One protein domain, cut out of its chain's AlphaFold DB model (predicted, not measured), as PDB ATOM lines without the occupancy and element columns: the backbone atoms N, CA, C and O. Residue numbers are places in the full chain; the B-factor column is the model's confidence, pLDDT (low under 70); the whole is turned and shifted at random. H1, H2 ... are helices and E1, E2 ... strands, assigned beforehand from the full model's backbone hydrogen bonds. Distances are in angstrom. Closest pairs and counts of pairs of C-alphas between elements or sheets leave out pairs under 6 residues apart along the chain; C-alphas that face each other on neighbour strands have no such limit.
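Overview. This is residues 9 to 99 of the 229 residues of an uncharacterized protein of Armillaria solidipes (UniProt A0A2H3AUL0). A strongly twisted sheet of four strands has one long helix, H2, over one face, and no named helix packs on its other face. H2 covers the E3 and E4 half of the sheet, while the hairpin of E1 and E2 makes the other half; the short helix H1 lies off the sheet, beyond the first residues of H2. The printed part has 91 residues with four named strands and two named helices, in the order E1, E2, H1, H2, E3, E4; the sheet runs E1, E2, E4, E3, all antiparallel. The class is mixed, helices and strands. The whole is only just compact, close to loose, with a radius of gyration of the C-alphas of 14.4 A and spans of 42 by 32 by 20 A.

Arrangement. Begin at the inner strands, E2, residues 29 to 35, and E4, residues 90 to 98: they are antiparallel at 145 degrees, with N 33 and O 95 at 2.8 A, within hydrogen-bond range. Beside E2, find the edge strand E1, residues 16 to 21; the two form a hairpin, antiparallel at 154 degrees, with N 18 and O 32 at 2.8 A. Beside E4, the other edge strand is E3, residues 76 to 84, again a hairpin, antiparallel at 157 degrees, with N 80 and O 94 at 2.8 A. E1 and E3 are apart. Now look at H2, residues 50 to 68, which is on the sheet at a height over the sheet of 9.9 A, making two layers, a helix on one face of a sheet. It lies over E4 and E3 and runs along the strands, at 6 degrees to E3 on the local plane. Its closest C-alphas to E3 are those of Tyr 65 and Phe 76, 6.3 A apart; to E4, those of Val 58 and His 93, 7.6 A. H1, residues 43 to 46, is not on the sheet; it is close to H2 but not clearly touching, the closest C-alphas being those of Ser 45 and Phe 53, 7.8 A apart. E2, H1, H2 and E3 form a split strand-helix-strand unit, two strands running the same way with E4 between them, and its crossover is right-handed. In H2 every O i to N i+4 pair is within hydrogen-bond range; H1 is too short for such a pair.

Along the chain. Find C-alpha 16 at (274.946, 260.681, 382.101), where E1 begins its 16.1 A; E2 spans 19.8 A. H1 measures 5.4 A, and H2 runs 27.0 A from C-alpha 50 at (287.615, 250.463, 378.267). E3 spans 22.8 A, and E4 runs 26.1 A to C-alpha 98 at (277.438, 273.025, 390.883).

Size, cuts and confidence. The two C-alphas farthest apart are those of Ser 27 and Phe 47, 44.7 A. The printed part has no cut, and no link is long. The mean pLDDT of the printed part is 80.1; look for values under 70 at residues 9 to 15, 22 to 27 and 39 to 48.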
ATOM      1  N   CYS A   9     268.305 251.531 380.889       44.19
ATOM      2  CA  CYS A   9     267.615 252.007 379.687       44.19
ATOM      3  C   CYS A   9     268.516 252.769 378.701       44.19
ATOM      4  O   CYS A   9     268.035 253.173 377.641       44.19
ATOM      5  N   SER A  10     269.795 252.990 379.016       41.44
ATOM      6  CA  SER A  10     270.703 253.697 378.111       41.44
ATOM      7  C   SER A  10     271.412 252.723 377.172       41.44
ATOM      8  O   SER A  10     272.191 251.890 377.615       41.44
ATOM      9  N   MET A  11     271.161 252.830 375.865       37.94
ATOM     10  CA  MET A  11     271.917 252.107 374.826       37.94
ATOM     11  C   MET A  11     272.885 253.018 374.055       37.94
ATOM     12  O   MET A  11     273.387 252.631 373.002       37.94
ATOM     13  N   GLN A  12     273.124 254.244 374.530       41.56
ATOM     14  CA  GLN A  12     273.978 255.214 373.842       41.56
ATOM     15  C   GLN A  12     275.126 255.697 374.726       41.56
ATOM     16  O   GLN A  12     274.967 255.937 375.921       41.56
ATOM     17  N   LYS A  13     276.282 255.843 374.071       55.72
ATOM     18  CA  LYS A  13     277.580 256.299 374.571       55.72
ATOM     19  C   LYS A  13     277.518 257.769 375.003       55.72
ATOM     20  O   LYS A  13     277.990 258.649 374.288       55.72
ATOM     21  N   LEU A  14     276.866 258.046 376.125       59.56
ATOM     22  CA  LEU A  14     276.720 259.395 376.657       59.56
ATOM     23  C   LEU A  14     277.004 259.365 378.151       59.56
ATOM     24  O   LEU A  14     276.331 258.653 378.893       59.56
ATOM     25  N   THR A  15     277.973 260.169 378.588       65.81
ATOM     26  CA  THR A  15     278.105 260.505 380.001       65.81
ATOM     27  C   THR A  15     276.753 260.993 380.507       65.81
ATOM     28  O   THR A  15     276.123 261.882 379.925       65.81
ATOM     29  N   HIS A  16     276.268 260.382 381.580       75.06
ATOM     30  CA  HIS A  16     274.946 260.681 382.101       75.06
ATOM     31  C   HIS A  16     275.023 261.899 383.013       75.06
ATOM     32  O   HIS A  16     275.688 261.867 384.042       75.06
ATOM     33  N   VAL A  17     274.336 262.979 382.644       75.62
ATOM     34  CA  VAL A  17     274.308 264.222 383.424       75.62
ATOM     35  C   VAL A  17     272.958 264.354 384.108       75.62
ATOM     36  O   VAL A  17     271.931 264.491 383.441       75.62
ATOM     37  N   TRP A  18     272.944 264.307 385.439       82.50
ATOM     38  CA  TRP A  18     271.724 264.341 386.240       82.50
ATOM     39  C   TRP A  18     271.719 265.506 387.211       82.50
ATOM     40  O   TRP A  18     272.627 265.664 388.021       82.50
ATOM     41  N   THR A  19     270.636 266.271 387.196       79.00
ATOM     42  CA  THR A  19     270.378 267.286 388.214       79.00
ATOM     43  C   THR A  19     269.814 266.623 389.469       79.00
ATOM     44  O   THR A  19     268.821 265.894 389.409       79.00
ATOM     45  N   MET A  20     270.437 266.884 390.613       78.88
ATOM     46  CA  MET A  20     270.038 266.380 391.921       78.88
ATOM     47  C   MET A  20     269.810 267.547 392.879       78.88
ATOM     48  O   MET A  20     270.686 268.379 393.102       78.88
ATOM     49  N   HIS A  21     268.637 267.568 393.500       74.12
ATOM     50  CA  HIS A  21     268.393 268.395 394.673       74.12
ATOM     51  C   HIS A  21     268.847 267.610 395.908       74.12
ATOM     52  O   HIS A  21     268.473 266.447 396.053       74.12
ATOM     53  N   VAL A  22     269.613 268.228 396.816       67.81
ATOM     54  CA  VAL A  22     270.070 267.581 398.064       67.81
ATOM     55  C   VAL A  22     269.490 268.302 399.289       67.81
ATOM     56  O   VAL A  22     270.220 269.008 399.983       67.81
ATOM     57  N   PRO A  23     268.184 268.129 399.597       58.41
ATOM     58  CA  PRO A  23     267.509 268.906 400.643       58.41
ATOM     59  C   PRO A  23     268.122 268.728 402.038       58.41
ATOM     60  O   PRO A  23     268.019 269.618 402.873       58.41
ATOM     61  N   ALA A  24     268.757 267.579 402.291       59.16
ATOM     62  CA  ALA A  24     269.302 267.218 403.596       59.16
ATOM     63  C   ALA A  24     270.615 267.939 403.957       59.16
ATOM     64  O   ALA A  24     271.008 267.914 405.118       59.16
ATOM     65  N   ILE A  25     271.308 268.546 402.983       55.03
ATOM     66  CA  ILE A  25     272.655 269.116 403.183       55.03
ATOM     67  C   ILE A  25     272.692 270.606 402.809       55.03
ATOM     68  O   ILE A  25     273.455 271.362 403.403       55.03
ATOM     69  N   SER A  26     271.858 271.063 401.864       55.38
ATOM     70  CA  SER A  26     271.686 272.490 401.539       55.38
ATOM     71  C   SER A  26     270.503 272.717 400.583       55.38
ATOM     72  O   SER A  26     270.003 271.783 399.965       55.38
ATOM     73  N   SER A  27     270.087 273.968 400.369       65.94
ATOM     74  CA  SER A  27     269.168 274.340 399.277       65.94
ATOM     75  C   SER A  27     269.845 274.359 397.892       65.94
ATOM     76  O   SER A  27     269.370 275.037 396.981       65.94
ATOM     77  N   ILE A  28     270.999 273.700 397.737       75.69
ATOM     78  CA  ILE A  28     271.813 273.758 396.522       75.69
ATOM     79  C   ILE A  28     271.383 272.635 395.578       75.69
ATOM     80  O   ILE A  28     271.244 271.473 395.966       75.69
ATOM     81  N   THR A  29     271.188 273.006 394.316       86.94
ATOM     82  CA  THR A  29     271.018 272.056 393.218       86.94
ATOM     83  C   THR A  29     272.400 271.685 392.684       86.94
ATOM     84  O   THR A  29     273.225 272.560 392.423       86.94
ATOM     85  N   LEU A  30     272.657 270.389 392.542       91.50
ATOM     86  CA  LEU A  30     273.919 269.847 392.049       91.50
ATOM     87  C   LEU A  30     273.698 269.093 390.743       91.50
ATOM     88  O   LEU A  30     272.589 268.662 390.431       91.50
ATOM     89  N   VAL A  31     274.779 268.907 390.000       91.94
ATOM     90  CA  VAL A  31     274.846 268.034 388.835       91.94
ATOM     91  C   VAL A  31     275.767 266.866 389.160       91.94
ATOM     92  O   VAL A  31     276.906 267.063 389.580       91.94
ATOM     93  N   ALA A  32     275.261 265.654 388.965       92.31
ATOM     94  CA  ALA A  32     276.032 264.424 388.966       92.31
ATOM     95  C   ALA A  32     276.306 264.024 387.515       92.31
ATOM     96  O   ALA A  32     275.379 263.747 386.755       92.31
ATOM     97  N   LYS A  33     277.579 264.004 387.140       92.31
ATOM     98  CA  LYS A  33     278.055 263.535 385.843       92.31
ATOM     99  C   LYS A  33     278.629 262.130 386.024       92.31
ATOM    100  O   LYS A  33     279.578 261.947 386.782       92.31
ATOM    101  N   ILE A  34     277.992 261.140 385.410       90.06
ATOM    102  CA  ILE A  34     278.206 259.716 385.678       90.06
ATOM    103  C   ILE A  34     278.843 259.061 384.466       90.06
ATOM    104  O   ILE A  34     278.292 259.103 383.362       90.06
ATOM    105  N   PHE A  35     279.962 258.396 384.714       87.75
ATOM    106  CA  PHE A  35     280.684 257.629 383.724       87.75
ATOM    107  C   PHE A  35     280.604 256.151 384.040       87.75
ATOM    108  O   PHE A  35     280.956 255.706 385.138       87.75
ATOM    109  N   ASP A  36     280.166 255.401 383.043       84.81
ATOM    110  CA  ASP A  36     279.902 253.988 383.179       84.81
ATOM    111  C   ASP A  36     280.739 253.188 382.167       84.81
ATOM    112  O   ASP A  36     280.491 253.281 380.959       84.81
ATOM    113  N   PRO A  37     281.715 252.387 382.631       76.25
ATOM    114  CA  PRO A  37     282.566 251.609 381.739       76.25
ATOM    115  C   PRO A  37     281.791 250.528 380.973       76.25
ATOM    116  O   PRO A  37     282.236 250.110 379.908       76.25
ATOM    117  N   ALA A  38     280.617 250.102 381.453       74.75
ATOM    118  CA  ALA A  38     279.797 249.099 380.774       74.75
ATOM    119  C   ALA A  38     279.195 249.608 379.449       74.75
ATOM    120  O   ALA A  38     278.836 248.799 378.596       74.75
ATOM    121  N   TYR A  39     279.113 250.931 379.259       69.44
ATOM    122  CA  TYR A  39     278.562 251.568 378.054       69.44
ATOM    123  C   TYR A  39     279.641 252.222 377.169       69.44
ATOM    124  O   TYR A  39     279.333 253.004 376.265       69.44
ATOM    125  N   MET A  40     280.917 251.887 377.389       64.69
ATOM    126  CA  MET A  40     282.031 252.311 376.538       64.69
ATOM    127  C   MET A  40     282.062 251.502 375.233       64.69
ATOM    128  O   MET A  40     282.703 250.459 375.142       64.69
ATOM    129  N   SER A  41     281.391 252.001 374.191       57.06
ATOM    130  CA  SER A  41     281.525 251.488 372.820       57.06
ATOM    131  C   SER A  41     282.358 252.460 371.980       57.06
ATOM    132  O   SER A  41     281.824 253.361 371.330       57.06
ATOM    133  N   ASP A  42     283.678 252.345 372.008       55.31
ATOM    134  CA  ASP A  42     284.518 253.089 371.067       55.31
ATOM    135  C   ASP A  42     285.383 252.152 370.238       55.31
ATOM    136  O   ASP A  42     285.815 251.111 370.716       55.31
ATOM    137  N   GLU A  43     285.708 252.551 369.018       52.69
ATOM    138  CA  GLU A  43     286.772 251.931 368.233       52.69
ATOM    139  C   GLU A  43     288.113 251.978 368.993       52.69
ATOM    140  O   GLU A  43     288.943 251.094 368.815       52.69
ATOM    141  N   SER A  44     288.305 252.932 369.921       50.47
ATOM    142  CA  SER A  44     289.453 252.964 370.844       50.47
ATOM    143  C   SER A  44     289.457 251.824 371.873       50.47
ATOM    144  O   SER A  44     290.538 251.393 372.271       50.47
ATOM    145  N   SER A  45     288.294 251.247 372.220       51.03
ATOM    146  CA  SER A  45     288.221 250.028 373.047       51.03
ATOM    147  C   SER A  45     288.808 248.797 372.353       51.03
ATOM    148  O   SER A  45     289.171 247.820 373.003       51.03
ATOM    149  N   LYS A  46     288.959 248.849 371.020       54.75
ATOM    150  CA  LYS A  46     289.670 247.814 370.256       54.75
ATOM    151  C   LYS A  46     291.186 247.891 370.449       54.75
ATOM    152  O   LYS A  46     291.875 246.916 370.169       54.75
ATOM    153  N   PHE A  47     291.703 249.033 370.914       55.09
ATOM    154  CA  PHE A  47     293.136 249.301 371.074       55.09
ATOM    155  C   PHE A  47     293.558 249.519 372.536       55.09
ATOM    156  O   PHE A  47     294.751 249.544 372.829       55.09
ATOM    157  N   THR A  48     292.619 249.702 373.467       62.47
ATOM    158  CA  THR A  48     292.878 249.911 374.899       62.47
ATOM    159  C   THR A  48     291.691 249.409 375.719       62.47
ATOM    160  O   THR A  48     290.548 249.536 375.295       62.47
ATOM    161  N   ASP A  49     291.953 248.842 376.894       75.75
ATOM    162  CA  ASP A  49     290.913 248.413 377.829       75.75
ATOM    163  C   ASP A  49     289.944 249.581 378.177       75.75
ATOM    164  O   ASP A  49     290.414 250.655 378.573       75.75
ATOM    165  N   PRO A  50     288.610 249.411 378.026       70.25
ATOM    166  CA  PRO A  50     287.615 250.463 378.267       70.25
ATOM    167  C   PRO A  50     287.683 251.100 379.654       70.25
ATOM    168  O   PRO A  50     287.439 252.300 379.787       70.25
ATOM    169  N   PHE A  51     288.013 250.310 380.680       77.81
ATOM    170  CA  PHE A  51     288.128 250.800 382.052       77.81
ATOM    171  C   PHE A  51     289.323 251.743 382.180       77.81
ATOM    172  O   PHE A  51     289.172 252.867 382.647       77.81
ATOM    173  N   SER A  52     290.478 251.338 381.651       79.69
ATOM    174  CA  SER A  52     291.695 252.155 381.640       79.69
ATOM    175  C   SER A  52     291.513 253.465 380.864       79.69
ATOM    176  O   SER A  52     291.982 254.521 381.289       79.69
ATOM    177  N   PHE A  53     290.815 253.422 379.725       79.88
ATOM    178  CA  PHE A  53     290.499 254.630 378.960       79.88
ATOM    179  C   PHE A  53     289.570 255.570 379.738       79.88
ATOM    180  O   PHE A  53     289.810 256.781 379.781       79.88
ATOM    181  N   LEU A  54     288.536 255.017 380.380       83.69
ATOM    182  CA  LEU A  54     287.620 255.797 381.199       83.69
ATOM    183  C   LEU A  54     288.338 256.453 382.382       83.69
ATOM    184  O   LEU A  54     288.142 257.641 382.626       83.69
ATOM    185  N   ASP A  55     289.194 255.701 383.071       87.12
ATOM    186  CA  ASP A  55     289.988 256.198 384.191       87.12
ATOM    187  C   ASP A  55     290.855 257.387 383.779       87.12
ATOM    188  O   ASP A  55     290.921 258.383 384.504       87.12
ATOM    189  N   ILE A  56     291.482 257.327 382.599       86.12
ATOM    190  CA  ILE A  56     292.274 258.437 382.051       86.12
ATOM    191  C   ILE A  56     291.382 259.651 381.769       86.12
ATOM    192  O   ILE A  56     291.716 260.760 382.192       86.12
ATOM    193  N   SER A  57     290.250 259.455 381.089       85.56
ATOM    194  CA  SER A  57     289.321 260.540 380.748       85.56
ATOM    195  C   SER A  57     288.776 261.235 382.000       85.56
ATOM    196  O   SER A  57     288.878 262.458 382.123       85.56
ATOM    197  N   VAL A  58     288.307 260.460 382.983       91.44
ATOM    198  CA  VAL A  58     287.827 260.980 384.270       91.44
ATOM    199  C   VAL A  58     288.950 261.686 385.024       91.44
ATOM    200  O   VAL A  58     288.748 262.788 385.530       91.44
ATOM    201  N   SER A  59     290.149 261.100 385.076       93.25
ATOM    202  CA  SER A  59     291.293 261.710 385.766       93.25
ATOM    203  C   SER A  59     291.683 263.056 385.150       93.25
ATOM    204  O   SER A  59     292.000 263.995 385.884       93.25
ATOM    205  N   HIS A  60     291.631 263.181 383.821       93.38
ATOM    206  CA  HIS A  60     291.888 264.442 383.126       93.38
ATOM    207  C   HIS A  60     290.835 265.503 383.450       93.38
ATOM    208  O   HIS A  60     291.201 266.636 383.773       93.38
ATOM    209  N   GLU A  61     289.549 265.144 383.419       95.19
ATOM    210  CA  GLU A  61     288.467 266.074 383.749       95.19
ATOM    211  C   GLU A  61     288.540 266.526 385.217       95.19
ATOM    212  O   GLU A  61     288.469 267.722 385.507       95.19
ATOM    213  N   VAL A  62     288.774 265.597 386.150       96.69
ATOM    214  CA  VAL A  62     288.961 265.904 387.579       96.69
ATOM    215  C   VAL A  62     290.144 266.849 387.784       96.69
ATOM    216  O   VAL A  62     290.013 267.870 388.463       96.69
ATOM    217  N   ALA A  63     291.294 266.557 387.173       96.94
ATOM    218  CA  ALA A  63     292.471 267.414 387.267       96.94
ATOM    219  C   ALA A  63     292.211 268.812 386.680       96.94
ATOM    220  O   ALA A  63     292.640 269.814 387.257       96.94
ATOM    221  N   ALA A  64     291.469 268.903 385.574       97.12
ATOM    222  CA  ALA A  64     291.080 270.176 384.987       97.12
ATOM    223  C   ALA A  64     290.180 270.989 385.924       97.12
ATOM    224  O   ALA A  64     290.470 272.163 386.165       97.12
ATOM    225  N   TYR A  65     289.155 270.378 386.522       97.00
ATOM    226  CA  TYR A  65     288.324 271.050 387.519       97.00
ATOM    227  C   TYR A  65     289.144 271.533 388.716       97.00
ATOM    228  O   TYR A  65     289.008 272.694 389.105       97.00
ATOM    229  N   CYS A  66     290.043 270.707 389.258       95.50
ATOM    230  CA  CYS A  66     290.938 271.099 390.349       95.50
ATOM    231  C   CYS A  66     291.802 272.320 389.986       95.50
ATOM    232  O   CYS A  66     291.918 273.254 390.778       95.50
ATOM    233  N   CYS A  67     292.357 272.361 388.772       96.00
ATOM    234  CA  CYS A  67     293.150 273.493 388.286       96.00
ATOM    235  C   CYS A  67     292.328 274.773 388.064       96.00
ATOM    236  O   CYS A  67     292.894 275.869 388.048       96.00
ATOM    237  N   LEU A  68     291.012 274.654 387.857       96.38
ATOM    238  CA  LEU A  68     290.127 275.750 387.460       96.38
ATOM    239  C   LEU A  68     289.187 276.246 388.568       96.38
ATOM    240  O   LEU A  68     288.374 277.113 388.271       96.38
ATOM    241  N   GLN A  69     289.294 275.795 389.824       92.31
ATOM    242  CA  GLN A  69     288.335 276.178 390.884       92.31
ATOM    243  C   GLN A  69     288.193 277.696 391.119       92.31
ATOM    244  O   GLN A  69     287.111 278.154 391.474       92.31
ATOM    245  N   ASP A  70     289.233 278.489 390.833       88.50
ATOM    246  CA  ASP A  70     289.191 279.963 390.883       88.50
ATOM    247  C   ASP A  70     288.946 280.608 389.500       88.50
ATOM    248  O   ASP A  70     289.423 281.712 389.209       88.50
ATOM    249  N   ALA A  71     288.314 279.889 388.575       92.69
ATOM    250  CA  ALA A  71     287.965 280.345 387.233       92.69
ATOM    251  C   ALA A  71     286.446 280.280 387.006       92.69
ATOM    252  O   ALA A  71     285.669 279.923 387.885       92.69
ATOM    253  N   ASN A  72     286.008 280.639 385.800       95.12
ATOM    254  CA  ASN A  72     284.603 280.564 385.406       95.12
ATOM    255  C   ASN A  72     284.221 279.139 384.973       95.12
ATOM    256  O   ASN A  72     283.908 278.903 383.808       95.12
ATOM    257  N   VAL A  73     284.261 278.206 385.921       96.38
ATOM    258  CA  VAL A  73     283.767 276.822 385.808       96.38
ATOM    259  C   VAL A  73     282.775 276.549 386.948       96.38
ATOM    260  O   VAL A  73     282.771 277.306 387.923       96.38
ATOM    261  N   PRO A  74     281.931 275.507 386.866       95.19
ATOM    262  CA  PRO A  74     281.139 275.064 388.007       95.19
ATOM    263  C   PRO A  74     282.038 274.709 389.193       95.19
ATOM    264  O   PRO A  74     283.095 274.092 389.007       95.19
ATOM    265  N   ARG A  75     281.606 275.039 390.416       95.00
ATOM    266  CA  ARG A  75     282.279 274.530 391.617       95.00
ATOM    267  C   ARG A  75     282.294 273.002 391.580       95.00
ATOM    268  O   ARG A  75     281.254 272.371 391.396       95.00
ATOM    269  N   PHE A  76     283.469 272.414 391.772       95.38
ATOM    270  CA  PHE A  76     283.638 270.967 391.794       95.38
ATOM    271  C   PHE A  76     283.578 270.474 393.237       95.38
ATOM    272  O   PHE A  76     284.348 270.918 394.087       95.38
ATOM    273  N   HIS A  77     282.638 269.579 393.522       93.62
ATOM    274  CA  HIS A  77     282.404 269.047 394.863       93.62
ATOM    275  C   HIS A  77     283.145 267.733 395.119       93.62
ATOM    276  O   HIS A  77     283.337 267.369 396.278       93.62
ATOM    277  N   GLY A  78     283.577 267.037 394.068       94.69
ATOM    278  CA  GLY A  78     284.425 265.859 394.189       94.69
ATOM    279  C   GLY A  78     284.142 264.788 393.144       94.69
ATOM    280  O   GLY A  78     283.168 264.848 392.392       94.69
ATOM    281  N   HIS A  79     285.025 263.795 393.134       95.94
ATOM    282  CA  HIS A  79     284.915 262.565 392.357       95.94
ATOM    283  C   HIS A  79     284.682 261.397 393.314       95.94
ATOM    284  O   HIS A  79     285.375 261.257 394.319       95.94
ATOM    285  N   PHE A  80     283.688 260.574 392.992       94.81
ATOM    286  CA  PHE A  80     283.271 259.425 393.778       94.81
ATOM    287  C   PHE A  80     283.250 258.170 392.910       94.81
ATOM    288  O   PHE A  80     282.905 258.221 391.728       94.81
ATOM    289  N   LEU A  81     283.568 257.035 393.525       92.44
ATOM    290  CA  LEU A  81     283.331 255.712 392.964       92.44
ATOM    291  C   LEU A  81     282.115 255.123 393.666       92.44
ATOM    292  O   LEU A  81     282.138 254.921 394.880       92.44
ATOM    293  N   ILE A  82     281.047 254.892 392.910       91.19
ATOM    294  CA  ILE A  82     279.774 254.428 393.459       91.19
ATOM    295  C   ILE A  82     279.525 252.993 392.989       91.19
ATOM    296  O   ILE A  82     279.462 252.769 391.778       91.19
ATOM    297  N   PRO A  83     279.398 252.010 393.901       89.62
ATOM    298  CA  PRO A  83     278.969 250.668 393.534       89.62
ATOM    299  C   PRO A  83     277.478 250.668 393.178       89.62
ATOM    300  O   PRO A  83     276.692 251.386 393.794       89.62
ATOM    301  N   ILE A  84     277.092 249.830 392.216       85.81
ATOM    302  CA  ILE A  84     275.705 249.577 391.809       85.81
ATOM    303  C   ILE A  84     275.328 248.172 392.301       85.81
ATOM    304  O   ILE A  84     275.638 247.180 391.627       85.81
ATOM    305  N   PRO A  85     274.698 248.036 393.487       85.88
ATOM    306  CA  PRO A  85     274.486 246.730 394.110       85.88
ATOM    307  C   PRO A  85     273.630 245.788 393.276       85.88
ATOM    308  O   PRO A  85     273.941 244.603 393.162       85.88
ATOM    309  N   SER A  86     272.602 246.323 392.616       82.00
ATOM    310  CA  SER A  86     271.712 245.560 391.736       82.00
ATOM    311  C   SER A  86     272.405 244.982 390.494       82.00
ATOM    312  O   SER A  86     271.842 244.115 389.830       82.00
ATOM    313  N   GLN A  87     273.632 245.413 390.187       81.94
ATOM    314  CA  GLN A  87     274.412 244.972 389.027       81.94
ATOM    315  C   GLN A  87     275.741 244.338 389.456       81.94
ATOM    316  O   GLN A  87     276.788 244.560 388.847       81.94
ATOM    317  N   GLY A  88     275.699 243.555 390.539       82.50
ATOM    318  CA  GLY A  88     276.854 242.802 391.032       82.50
ATOM    319  C   GLY A  88     277.925 243.677 391.682       82.50
ATOM    320  O   GLY A  88     279.096 243.313 391.654       82.50
ATOM    321  N   ASN A  89     277.539 244.828 392.249       84.25
ATOM    322  CA  ASN A  89     278.442 245.819 392.855       84.25
ATOM    323  C   ASN A  89     279.492 246.404 391.897       84.25
ATOM    324  O   ASN A  89     280.508 246.930 392.353       84.25
ATOM    325  N   ARG A  90     279.261 246.363 390.580       85.69
ATOM    326  CA  ARG A  90     280.123 247.087 389.636       85.69
ATOM    327  C   ARG A  90     280.150 248.582 389.978       85.69
ATOM    328  O   ARG A  90     279.145 249.127 390.433       85.69
ATOM    329  N   THR A  91     281.279 249.243 389.756       88.62
ATOM    330  CA  THR A  91     281.476 250.651 390.122       88.62
ATOM    331  C   THR A  91     281.334 251.587 388.929       88.62
ATOM    332  O   THR A  91     281.735 251.248 387.817       88.62
ATOM    333  N   VAL A  92     280.815 252.789 389.177       89.50
ATOM    334  CA  VAL A  92     280.780 253.905 388.219       89.50
ATOM    335  C   VAL A  92     281.470 255.135 388.802       89.50
ATOM    336  O   VAL A  92     281.488 255.320 390.023       89.50
ATOM    337  N   HIS A  93     282.028 255.985 387.940       92.62
ATOM    338  CA  HIS A  93     282.607 257.260 388.366       92.62
ATOM    339  C   HIS A  93     281.509 258.312 388.393       92.62
ATOM    340  O   HIS A  93     280.743 258.441 387.441       92.62
ATOM    341  N   VAL A  94     281.448 259.087 389.469       93.81
ATOM    342  CA  VAL A  94     280.496 260.185 389.619       93.81
ATOM    343  C   VAL A  94     281.253 261.454 389.959       93.81
ATOM    344  O   VAL A  94     281.934 261.529 390.981       93.81
ATOM    345  N   LEU A  95     281.129 262.459 389.101       95.12
ATOM    346  CA  LEU A  95     281.648 263.802 389.318       95.12
ATOM    347  C   LEU A  95     280.488 264.664 389.798       95.12
ATOM    348  O   LEU A  95     279.471 264.783 389.114       95.12
ATOM    349  N   LEU A  96     280.637 265.254 390.979       95.00
ATOM    350  CA  LEU A  96     279.623 266.117 391.566       95.00
ATOM    351  C   LEU A  96     280.043 267.576 391.405       95.00
ATOM    352  O   LEU A  96     281.143 267.961 391.803       95.00
ATOM    353  N   MET A  97     279.169 268.394 390.831       94.38
ATOM    354  CA  MET A  97     279.456 269.796 390.528       94.38
ATOM    355  C   MET A  97     278.236 270.695 390.738       94.38
ATOM    356  O   MET A  97     277.105 270.225 390.854       94.38
ATOM    357  N   GLU A  98     278.476 271.998 390.831       93.50
ATOM    358  CA  GLU A  98     277.438 273.025 390.883       93.50
ATOM    359  C   GLU A  98     276.507 272.937 389.665       93.50
ATOM    360  O   GLU A  98     276.963 272.829 388.525       93.50
ATOM    361  N   HIS A  99     275.196 273.032 389.895       92.25
ATOM    362  CA  HIS A  99     274.238 273.239 388.815       92.25
ATOM    363  C   HIS A  99     274.218 274.711 388.398       92.25
ATOM    364  O   HIS A  99     273.872 275.586 389.195       92.25
TER     365      HIS A  99